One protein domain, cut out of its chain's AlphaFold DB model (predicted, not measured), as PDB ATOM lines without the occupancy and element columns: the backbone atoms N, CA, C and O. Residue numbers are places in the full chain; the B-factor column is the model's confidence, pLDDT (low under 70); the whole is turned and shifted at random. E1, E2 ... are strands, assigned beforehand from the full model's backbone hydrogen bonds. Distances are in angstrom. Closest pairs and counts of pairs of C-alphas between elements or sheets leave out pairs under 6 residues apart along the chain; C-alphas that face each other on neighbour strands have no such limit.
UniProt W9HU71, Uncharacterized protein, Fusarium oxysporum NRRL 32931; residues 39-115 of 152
ATOM      1  N   LYS A  39      52.401  35.309 -23.634       91.94
ATOM      2  CA  LYS A  39      51.492  34.254 -23.177       91.94
ATOM      3  C   LYS A  39      52.077  33.508 -21.982       91.94
ATOM      4  O   LYS A  39      53.263  33.187 -21.982       91.94
ATOM      5  N   PHE A  40      51.222  33.176 -21.022       90.38
ATOM      6  CA  PHE A  40      51.548  32.421 -19.813       90.38
ATOM      7  C   PHE A  40      50.688  31.156 -19.792       90.38
ATOM      8  O   PHE A  40      49.504  31.228 -19.473       90.38
ATOM      9  N   CYS A  41      51.268  30.028 -20.209       85.00
ATOM     10  CA  CYS A  41      50.544  28.795 -20.562       85.00
ATOM     11  C   CYS A  41      50.910  27.566 -19.708       85.00
ATOM     12  O   CYS A  41      50.348  26.495 -19.923       85.00
ATOM     13  N   GLY A  42      51.895  27.670 -18.807       66.44
ATOM     14  CA  GLY A  42      52.543  26.520 -18.163       66.44
ATOM     15  C   GLY A  42      52.503  26.518 -16.628       66.44
ATOM     16  O   GLY A  42      52.406  27.570 -16.005       66.44
ATOM     17  N   SER A  43      52.594  25.305 -16.064       63.47
ATOM     18  CA  SER A  43      52.560  24.841 -14.659       63.47
ATOM     19  C   SER A  43      52.645  25.850 -13.504       63.47
ATOM     20  O   SER A  43      53.491  26.743 -13.461       63.47
ATOM     21  N   PRO A  44      51.983  25.494 -12.392       73.62
ATOM     22  CA  PRO A  44      50.657  25.971 -11.992       73.62
ATOM     23  C   PRO A  44      50.580  27.486 -11.761       73.62
ATOM     24  O   PRO A  44      49.492  28.023 -11.610       73.62
ATOM     25  N   ASN A  45      51.719  28.175 -11.680       76.50
ATOM     26  CA  ASN A  45      51.808  29.532 -11.154       76.50
ATOM     27  C   ASN A  45      52.729  30.433 -11.984       76.50
ATOM     28  O   ASN A  45      53.396  31.302 -11.428       76.50
ATOM     29  N   GLN A  46      52.797  30.241 -13.304       88.38
ATOM     30  CA  GLN A  46      53.518  31.192 -14.146       88.38
ATOM     31  C   GLN A  46      52.933  32.594 -13.987       88.38
ATOM     32  O   GLN A  46      51.728  32.800 -14.185       88.38
ATOM     33  N   SER A  47      53.809  33.534 -13.649       90.94
ATOM     34  CA  SER A  47      53.481  34.934 -13.462       90.94
ATOM     35  C   SER A  47      54.648  35.839 -13.834       90.94
ATOM     36  O   SER A  47      55.798  35.401 -13.924       90.94
ATOM     37  N   GLU A  48      54.339  37.109 -14.062       93.38
ATOM     38  CA  GLU A  48      55.328  38.148 -14.312       93.38
ATOM     39  C   GLU A  48      54.793  39.503 -13.871       93.38
ATOM     40  O   GLU A  48      53.698  39.907 -14.267       93.38
ATOM     41  N   ALA A  49      55.591  40.211 -13.075       94.38
ATOM     42  CA  ALA A  49      55.401  41.635 -12.853       94.38
ATOM     43  C   ALA A  49      55.890  42.389 -14.095       94.38
ATOM     44  O   ALA A  49      57.042  42.241 -14.507       94.38
ATOM     45  N   LEU A  50      55.005  43.168 -14.706       93.12
ATOM     46  CA  LEU A  50      55.306  43.908 -15.921       93.12
ATOM     47  C   LEU A  50      56.145  45.144 -15.566       93.12
ATOM     48  O   LEU A  50      55.712  45.996 -14.788       93.12
ATOM     49  N   PHE A  51      57.348  45.226 -16.138       90.50
ATOM     50  CA  PHE A  51      58.303  46.309 -15.890       90.50
ATOM     51  C   PHE A  51      57.668  47.692 -16.110       90.50
ATOM     52  O   PHE A  51      56.913  47.870 -17.060       90.50
ATOM     53  N   GLU A  52      57.975  48.650 -15.225       88.81
ATOM     54  CA  GLU A  52      57.442  50.031 -15.239       88.81
ATOM     55  C   GLU A  52      55.913  50.166 -15.109       88.81
ATOM     56  O   GLU A  52      55.357  51.246 -15.306       88.81
ATOM     57  N   THR A  53      55.219  49.107 -14.694       92.31
ATOM     58  CA  THR A  53      53.776  49.143 -14.419       92.31
ATOM     59  C   THR A  53      53.472  48.604 -13.014       92.31
ATOM     60  O   THR A  53      54.302  47.899 -12.434       92.31
ATOM     61  N   PRO A  54      52.286  48.877 -12.438       93.12
ATOM     62  CA  PRO A  54      51.855  48.249 -11.202       93.12
ATOM     63  C   PRO A  54      51.314  46.831 -11.432       93.12
ATOM     64  O   PRO A  54      50.860  46.216 -10.471       93.12
ATOM     65  N   TRP A  55      51.323  46.289 -12.651       95.19
ATOM     66  CA  TRP A  55      50.605  45.059 -12.977       95.19
ATOM     67  C   TRP A  55      51.451  43.796 -12.808       95.19
ATOM     68  O   TRP A  55      52.619  43.742 -13.189       95.19
ATOM     69  N   ILE A  56      50.816  42.737 -12.315       94.88
ATOM     70  CA  ILE A  56      51.298  41.357 -12.415       94.88
ATOM     71  C   ILE A  56      50.311  40.538 -13.237       94.88
ATOM     72  O   ILE A  56      49.113  40.550 -12.958       94.88
ATOM     73  N   VAL A  57      50.810  39.814 -14.236       94.31
ATOM     74  CA  VAL A  57      50.031  38.828 -14.992       94.31
ATOM     75  C   VAL A  57      50.230  37.470 -14.345       94.31
ATOM     76  O   VAL A  57      51.371  37.075 -14.112       94.31
ATOM     77  N   PHE A  58      49.151  36.745 -14.053       93.19
ATOM     78  CA  PHE A  58      49.230  35.474 -13.341       93.19
ATOM     79  C   PHE A  58      48.284  34.432 -13.957       93.19
ATOM     80  O   PHE A  58      47.075  34.634 -14.036       93.19
ATOM     81  N   SER A  59      48.827  33.285 -14.375       91.06
ATOM     82  CA  SER A  59      48.040  32.164 -14.922       91.06
ATOM     83  C   SER A  59      47.285  31.354 -13.860       91.06
ATOM     84  O   SER A  59      46.113  31.039 -14.056       91.06
ATOM     85  N   MET A  60      47.934  31.052 -12.734       90.25
ATOM     86  CA  MET A  60      47.375  30.428 -11.522       90.25
ATOM     87  C   MET A  60      46.490  29.200 -11.804       90.25
ATOM     88  O   MET A  60      45.415  29.016 -11.225       90.25
ATOM     89  N   THR A  61      46.935  28.341 -12.714       89.31
ATOM     90  CA  THR A  61      46.326  27.048 -13.034       89.31
ATOM     91  C   THR A  61      46.673  26.004 -11.966       89.31
ATOM     92  O   THR A  61      47.322  24.995 -12.225       89.31
ATOM     93  N   TYR A  62      46.238  26.231 -10.724       89.25
ATOM     94  CA  TYR A  62      46.579  25.373  -9.577       89.25
ATOM     95  C   TYR A  62      46.101  23.916  -9.707       89.25
ATOM     96  O   TYR A  62      46.665  23.034  -9.064       89.25
ATOM     97  N   ASN A  63      45.111  23.648 -10.561       90.94
ATOM     98  CA  ASN A  63      44.608  22.312 -10.881       90.94
ATOM     99  C   ASN A  63      44.965  21.888 -12.320       90.94
ATOM    100  O   ASN A  63      44.199  21.173 -12.973       90.94
ATOM    101  N   TYR A  64      46.121  22.328 -12.828       89.06
ATOM    102  CA  TYR A  64      46.598  22.044 -14.188       89.06
ATOM    103  C   TYR A  64      46.611  20.554 -14.561       89.06
ATOM    104  O   TYR A  64      46.417  20.221 -15.725       89.06
ATOM    105  N   GLN A  65      46.765  19.642 -13.601       90.12
ATOM    106  CA  GLN A  65      46.697  18.193 -13.818       90.12
ATOM    107  C   GLN A  65      45.327  17.707 -14.322       90.12
ATOM    108  O   GLN A  65      45.221  16.617 -14.880       90.12
ATOM    109  N   TYR A  66      44.279  18.514 -14.141       90.62
ATOM    110  CA  TYR A  66      42.935  18.262 -14.658       90.62
ATOM    111  C   TYR A  66      42.629  19.071 -15.925       90.62
ATOM    112  O   TYR A  66      41.493  19.061 -16.389       90.62
ATOM    113  N   ILE A  67      43.608  19.781 -16.490       89.19
ATOM    114  CA  ILE A  67      43.479  20.458 -17.781       89.19
ATOM    115  C   ILE A  67      43.924  19.479 -18.866       89.19
ATOM    116  O   ILE A  67      45.111  19.192 -19.009       89.19
ATOM    117  N   LYS A  68      42.970  18.970 -19.651       91.12
ATOM    118  CA  LYS A  68      43.269  18.367 -20.954       91.12
ATOM    119  C   LYS A  68      42.990  19.392 -22.043       91.12
ATOM    120  O   LYS A  68      41.856  19.839 -22.158       91.12
ATOM    121  N   GLY A  69      44.039  19.753 -22.782       89.81
ATOM    122  CA  GLY A  69      44.071  20.897 -23.694       89.81
ATOM    123  C   GLY A  69      45.050  21.963 -23.185       89.81
ATOM    124  O   GLY A  69      46.170  21.624 -22.794       89.81
ATOM    125  N   SER A  70      44.653  23.237 -23.175       89.62
ATOM    126  CA  SER A  70      45.486  24.365 -22.742       89.62
ATOM    127  C   SER A  70      44.717  25.440 -21.961       89.62
ATOM    128  O   SER A  70      43.504  25.590 -22.071       89.62
ATOM    129  N   SER A  71      45.436  26.213 -21.146       89.81
ATOM    130  CA  SER A  71      44.912  27.400 -20.464       89.81
ATOM    131  C   SER A  71      46.020  28.439 -20.407       89.81
ATOM    132  O   SER A  71      47.012  28.245 -19.704       89.81
ATOM    133  N   CYS A  72      45.862  29.527 -21.153       90.25
ATOM    134  CA  CYS A  72      46.890  30.539 -21.340       90.25
ATOM    135  C   CYS A  72      46.364  31.930 -21.025       90.25
ATOM    136  O   CYS A  72      45.359  32.349 -21.593       90.25
ATOM    137  N   VAL A  73      47.103  32.696 -20.232       93.19
ATOM    138  CA  VAL A  73      46.862  34.138 -20.103       93.19
ATOM    139  C   VAL A  73      47.624  34.868 -21.194       93.19
ATOM    140  O   VAL A  73      48.815  34.623 -21.371       93.19
ATOM    141  N   GLY A  74      46.953  35.737 -21.940       93.31
ATOM    142  CA  GLY A  74      47.552  36.607 -22.942       93.31
ATOM    143  C   GLY A  74      47.608  38.046 -22.447       93.31
ATOM    144  O   GLY A  74      46.574  38.615 -22.124       93.31
ATOM    145  N   TYR A  75      48.794  38.646 -22.424       93.81
ATOM    146  CA  TYR A  75      48.976  40.082 -22.205       93.81
ATOM    147  C   TYR A  75      49.167  40.794 -23.550       93.81
ATOM    148  O   TYR A  75      49.988  40.349 -24.359       93.81
ATOM    149  N   TYR A  76      48.417  41.873 -23.796       95.06
ATOM    150  CA  TYR A  76      48.429  42.611 -25.066       95.06
ATOM    151  C   TYR A  76      49.145  43.944 -24.929       95.06
ATOM    152  O   TYR A  76      50.159  44.144 -25.584       95.06
ATOM    153  N   ASP A  77      48.632  44.844 -24.103       94.69
ATOM    154  CA  ASP A  77      49.185  46.179 -23.908       94.69
ATOM    155  C   ASP A  77      48.673  46.794 -22.598       94.69
ATOM    156  O   ASP A  77      47.853  46.216 -21.877       94.69
ATOM    157  N   HIS A  78      49.216  47.962 -22.278       94.31
ATOM    158  CA  HIS A  78      48.699  48.856 -21.259       94.31
ATOM    159  C   HIS A  78      48.700  50.279 -21.815       94.31
ATOM    160  O   HIS A  78      49.495  50.617 -22.697       94.31
ATOM    161  N   THR A  79      47.814  51.121 -21.297       94.00
ATOM    162  CA  THR A  79      47.742  52.539 -21.669       94.00
ATOM    163  C   THR A  79      47.573  53.405 -20.430       94.00
ATOM    164  O   THR A  79      47.112  52.926 -19.396       94.00
ATOM    165  N   GLY A  80      47.947  54.682 -20.519       92.44
ATOM    166  CA  GLY A  80      47.910  55.592 -19.374       92.44
ATOM    167  C   GLY A  80      49.067  55.383 -18.387       92.44
ATOM    168  O   GLY A  80      50.033  54.665 -18.654       92.44
ATOM    169  N   SER A  81      48.976  56.048 -17.238       89.88
ATOM    170  CA  SER A  81      50.023  56.094 -16.210       89.88
ATOM    171  C   SER A  81      49.426  56.386 -14.836       89.88
ATOM    172  O   SER A  81      48.394  57.051 -14.753       89.88
ATOM    173  N   GLY A  82      50.109  55.976 -13.764       86.56
ATOM    174  CA  GLY A  82      49.621  56.194 -12.399       86.56
ATOM    175  C   GLY A  82      48.289  55.480 -12.161       86.56
ATOM    176  O   GLY A  82      48.096  54.365 -12.644       86.56
ATOM    177  N   ASP A  83      47.370  56.143 -11.462       83.56
ATOM    178  CA  ASP A  83      46.075  55.569 -11.065       83.56
ATOM    179  C   ASP A  83      45.096  55.372 -12.239       83.56
ATOM    180  O   ASP A  83      44.179  54.563 -12.149       83.56
ATOM    181  N   GLU A  84      45.310  56.069 -13.360       88.56
ATOM    182  CA  GLU A  84      44.485  55.970 -14.578       88.56
ATOM    183  C   GLU A  84      45.026  54.932 -15.574       88.56
ATOM    184  O   GLU A  84      44.566  54.839 -16.717       88.56
ATOM    185  N   GLN A  85      46.055  54.172 -15.187       92.88
ATOM    186  CA  GLN A  85      46.612  53.156 -16.064       92.88
ATOM    187  C   GLN A  85      45.618  52.005 -16.262       92.88
ATOM    188  O   GLN A  85      44.983  51.528 -15.324       92.88
ATOM    189  N   THR A  86      45.519  51.517 -17.494       94.62
ATOM    190  CA  THR A  86      44.666  50.389 -17.881       94.62
ATOM    191  C   THR A  86      45.501  49.281 -18.508       94.62
ATOM    192  O   THR A  86      46.569  49.537 -19.063       94.62
ATOM    193  N   ILE A  87      45.015  48.045 -18.428       95.50
ATOM    194  CA  ILE A  87      45.697  46.859 -18.946       95.50
ATOM    195  C   ILE A  87      44.737  46.001 -19.759       95.50
ATOM    196  O   ILE A  87      43.623  45.707 -19.326       95.50
ATOM    197  N   HIS A  88      45.200  45.569 -20.928       96.00
ATOM    198  CA  HIS A  88      44.474  44.678 -21.814       96.00
ATOM    199  C   HIS A  88      45.082  43.275 -21.771       96.00
ATOM    200  O   HIS A  88      46.260  43.046 -22.074       96.00
ATOM    201  N   TRP A  89      44.247  42.312 -21.395       95.50
ATOM    202  CA  TRP A  89      44.617  40.915 -21.256       95.50
ATOM    203  C   TRP A  89      43.443  40.003 -21.616       95.50
ATOM    204  O   TRP A  89      42.292  40.434 -21.672       95.50
ATOM    205  N   SER A  90      43.736  38.732 -21.859       94.75
ATOM    206  CA  SER A  90      42.733  37.696 -22.096       94.75
ATOM    207  C   SER A  90      43.151  36.382 -21.456       94.75
ATOM    208  O   SER A  90      44.316  36.186 -21.092       94.75
ATOM    209  N   VAL A  91      42.203  35.457 -21.354       91.94
ATOM    210  CA  VAL A  91      42.501  34.059 -21.067       91.94
ATOM    211  C   VAL A  91      41.931  33.216 -22.191       91.94
ATOM    212  O   VAL A  91      40.780  33.372 -22.589       91.94
ATOM    213  N   LEU A  92      42.777  32.350 -22.730       90.56
ATOM    214  CA  LEU A  92      42.445  31.415 -23.787       90.56
ATOM    215  C   LEU A  92      42.416  30.023 -23.173       90.56
ATOM    216  O   LEU A  92      43.432  29.554 -22.652       90.56
ATOM    217  N   TRP A  93      41.255  29.386 -23.241       88.31
ATOM    218  CA  TRP A  93      41.037  28.040 -22.735       88.31
ATOM    219  C   TRP A  93      40.704  27.096 -23.880       88.31
ATOM    220  O   TRP A  93      39.874  27.404 -24.730       88.31
ATOM    221  N   ASP A  94      41.323  25.929 -23.839       90.62
ATOM    222  CA  ASP A  94      40.970  24.751 -24.612       90.62
ATOM    223  C   ASP A  94      40.878  23.603 -23.605       90.62
ATOM    224  O   ASP A  94      41.894  23.186 -23.050       90.62
ATOM    225  N   LEU A  95      39.660  23.197 -23.247       87.94
ATOM    226  CA  LEU A  95      39.411  22.287 -22.130       87.94
ATOM    227  C   LEU A  95      38.522  21.125 -22.565       87.94
ATOM    228  O   LEU A  95      37.428  21.332 -23.090       87.94
ATOM    229  N   ASP A  96      38.928  19.908 -22.216       90.62
ATOM    230  CA  ASP A  96      38.020  18.763 -22.161       90.62
ATOM    231  C   ASP A  96      37.094  18.885 -20.937       90.62
ATOM    232  O   ASP A  96      37.514  18.717 -19.787       90.62
ATOM    233  N   LEU A  97      35.814  19.169 -21.188       87.12
ATOM    234  CA  LEU A  97      34.800  19.409 -20.155       87.12
ATOM    235  C   LEU A  97      34.441  18.154 -19.335       87.12
ATOM    236  O   LEU A  97      33.833  18.267 -18.265       87.12
ATOM    237  N   ILE A  98      34.818  16.959 -19.796       92.06
ATOM    238  CA  ILE A  98      34.580  15.700 -19.073       92.06
ATOM    239  C   ILE A  98      35.644  15.505 -17.979       92.06
ATOM    240  O   ILE A  98      35.406  14.851 -16.959       92.06
ATOM    241  N   VAL A  99      36.822  16.112 -18.135       91.31
ATOM    242  CA  VAL A  99      37.916  15.978 -17.170       91.31
ATOM    243  C   VAL A  99      37.678  16.899 -15.974       91.31
ATOM    244  O   VAL A  99      37.931  18.105 -15.992       91.31
ATOM    245  N   GLY A 100      37.188  16.312 -14.882       88.38
ATOM    246  CA  GLY A 100      36.891  17.039 -13.649       88.38
ATOM    247  C   GLY A 100      35.787  18.078 -13.853       88.38
ATOM    248  O   GLY A 100      35.999  19.249 -13.558       88.38
ATOM    249  N   THR A 101      34.633  17.660 -14.374       86.75
ATOM    250  CA  THR A 101      33.498  18.508 -14.795       86.75
ATOM    251  C   THR A 101      33.032  19.548 -13.764       86.75
ATOM    252  O   THR A 101      32.543  20.600 -14.151       86.75
ATOM    253  N   ASN A 102      33.258  19.324 -12.465       92.44
ATOM    254  CA  ASN A 102      32.902  20.265 -11.389       92.44
ATOM    255  C   ASN A 102      34.122  20.812 -10.627       92.44
ATOM    256  O   ASN A 102      34.006  21.281  -9.497       92.44
ATOM    257  N   LEU A 103      35.312  20.706 -11.218       91.81
ATOM    258  CA  LEU A 103      36.569  21.109 -10.601       91.81
ATOM    259  C   LEU A 103      37.111  22.365 -11.284       91.81
ATOM    260  O   LEU A 103      37.413  22.351 -12.481       91.81
ATOM    261  N   VAL A 104      37.275  23.436 -10.507       91.75
ATOM    262  CA  VAL A 104      37.909  24.674 -10.973       91.75
ATOM    263  C   VAL A 104      39.362  24.382 -11.327       91.75
ATOM    264  O   VAL A 104      40.102  23.811 -10.529       91.75
ATOM    265  N   LYS A 105      39.767  24.745 -12.545       89.81
ATOM    266  CA  LYS A 105      41.095  24.426 -13.092       89.81
ATOM    267  C   LYS A 105      42.178  25.417 -12.649       89.81
ATOM    268  O   LYS A 105      43.354  25.064 -12.574       89.81
ATOM    269  N   GLY A 106      41.781  26.646 -12.345       90.31
ATOM    270  CA  GLY A 106      42.673  27.735 -11.983       90.31
ATOM    271  C   GLY A 106      41.924  29.042 -11.788       90.31
ATOM    272  O   GLY A 106      40.707  29.099 -11.963       90.31
ATOM    273  N   TYR A 107      42.669  30.089 -11.453       91.19
ATOM    274  CA  TYR A 107      42.150  31.449 -11.348       91.19
ATOM    275  C   TYR A 107      43.137  32.428 -11.975       91.19
ATOM    276  O   TYR A 107      43.953  33.024 -11.290       91.19
ATOM    277  N   SER A 108      43.106  32.554 -13.298       91.94
ATOM    278  CA  SER A 108      43.960  33.509 -14.000       91.94
ATOM    279  C   SER A 108      43.530  34.947 -13.718       91.94
ATOM    280  O   SER A 108      42.340  35.252 -13.788       91.94
ATOM    281  N   PHE A 109      44.484  35.831 -13.432       93.06
ATOM    282  CA  PHE A 109      44.188  37.217 -13.082       93.06
ATOM    283  C   PHE A 109      45.306  38.184 -13.474       93.06
ATOM    284  O   PHE A 109      46.461  37.802 -13.688       93.06
ATOM    285  N   ILE A 110      44.933  39.461 -13.512       94.31
ATOM    286  CA  ILE A 110      45.856  40.584 -13.402       94.31
ATOM    287  C   ILE A 110      45.734  41.163 -11.998       94.31
ATOM    288  O   ILE A 110      44.625  41.417 -11.528       94.31
ATOM    289  N   GLY A 111      46.863  41.357 -11.326       92.88
ATOM    290  CA  GLY A 111      46.922  41.948  -9.992       92.88
ATOM    291  C   GLY A 111      47.658  43.281  -9.983       92.88
ATOM    292  O   GLY A 111      48.466  43.556 -10.867       92.88
ATOM    293  N   LEU A 112      47.412  44.075  -8.943       93.06
ATOM    294  CA  LEU A 112      48.239  45.228  -8.601       93.06
ATOM    295  C   LEU A 112      49.376  44.790  -7.671       93.06
ATOM    296  O   LEU A 112      49.174  44.011  -6.743       93.06
ATOM    297  N   THR A 113      50.573  45.312  -7.910       91.50
ATOM    298  CA  THR A 113      51.798  45.067  -7.127       91.50
ATOM    299  C   THR A 113      52.116  46.211  -6.163       91.50
ATOM    300  O   THR A 113      53.122  46.181  -5.457       91.50
ATOM    301  N   GLN A 114      51.245  47.219  -6.102       88.81
ATOM    302  CA  GLN A 114      51.378  48.404  -5.258       88.81
ATOM    303  C   GLN A 114      50.341  48.393  -4.132       88.81
ATOM    304  O   GLN A 114      49.309  47.735  -4.225       88.81
ATOM    305  N   GLY A 115      50.629  49.103  -3.038       85.19
ATOM    306  CA  GLY A 115      49.707  49.208  -1.900       85.19
ATOM    307  C   GLY A 115      49.520  47.919  -1.087       85.19
ATOM    308  O   GLY A 115      48.690  47.896  -0.186       85.19
TER     309      GLY A 115
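AT A GLANCE: This is residues 39 to 115 of the 152 residues of an uncharacterized protein of Fusarium oxysporum NRRL 32931 (UniProt W9HU71). A small sandwich drawn out into a rod: the long hairpin E3-E4 faces a shorter three-stranded sheet, order E1-E2-E5, with the strands of both running nearly along one axis. The 77 printed residues have no named helix and five named strands, E1 to E5, antiparallel in both sheets; the class is all strand, with 32 residues in strands, under half. It is only just loose, close to compact, with radius of gyration of the C-alphas 13.9 A and spans 43 by 21 by 18 A.

HOW THE PARTS SIT: Inner strand E2, residues 55 to 58, forms a hairpin with edge strand E1, residues 47 to 49; N 48 and O 57, 3.0 A apart, are within hydrogen-bond range. Edge strand E5, residues 109 to 112, is antiparallel to E2, with N 56 and O 111 within range at 2.9 A. E3, residues 69 to 79, and E4, residues 86 to 95, form the other hairpin, with N 74 and O 90 within range at 2.8 A. The closest C-alphas of E2 and E3, Phe 58 and Val 73, are 7.3 A apart.

IN THESE COORDINATES: E3 spans 31.9 A from C-alpha 69 at (44.071, 20.897, -23.694), E4 28.9 A. E5 ends at C-alpha 112, (48.239, 45.228, -8.601).

THE WHOLE: The printed part has no cut. The link E4 to E5 is long, 13 residues. Residues 42 to 43 have pLDDT under 70.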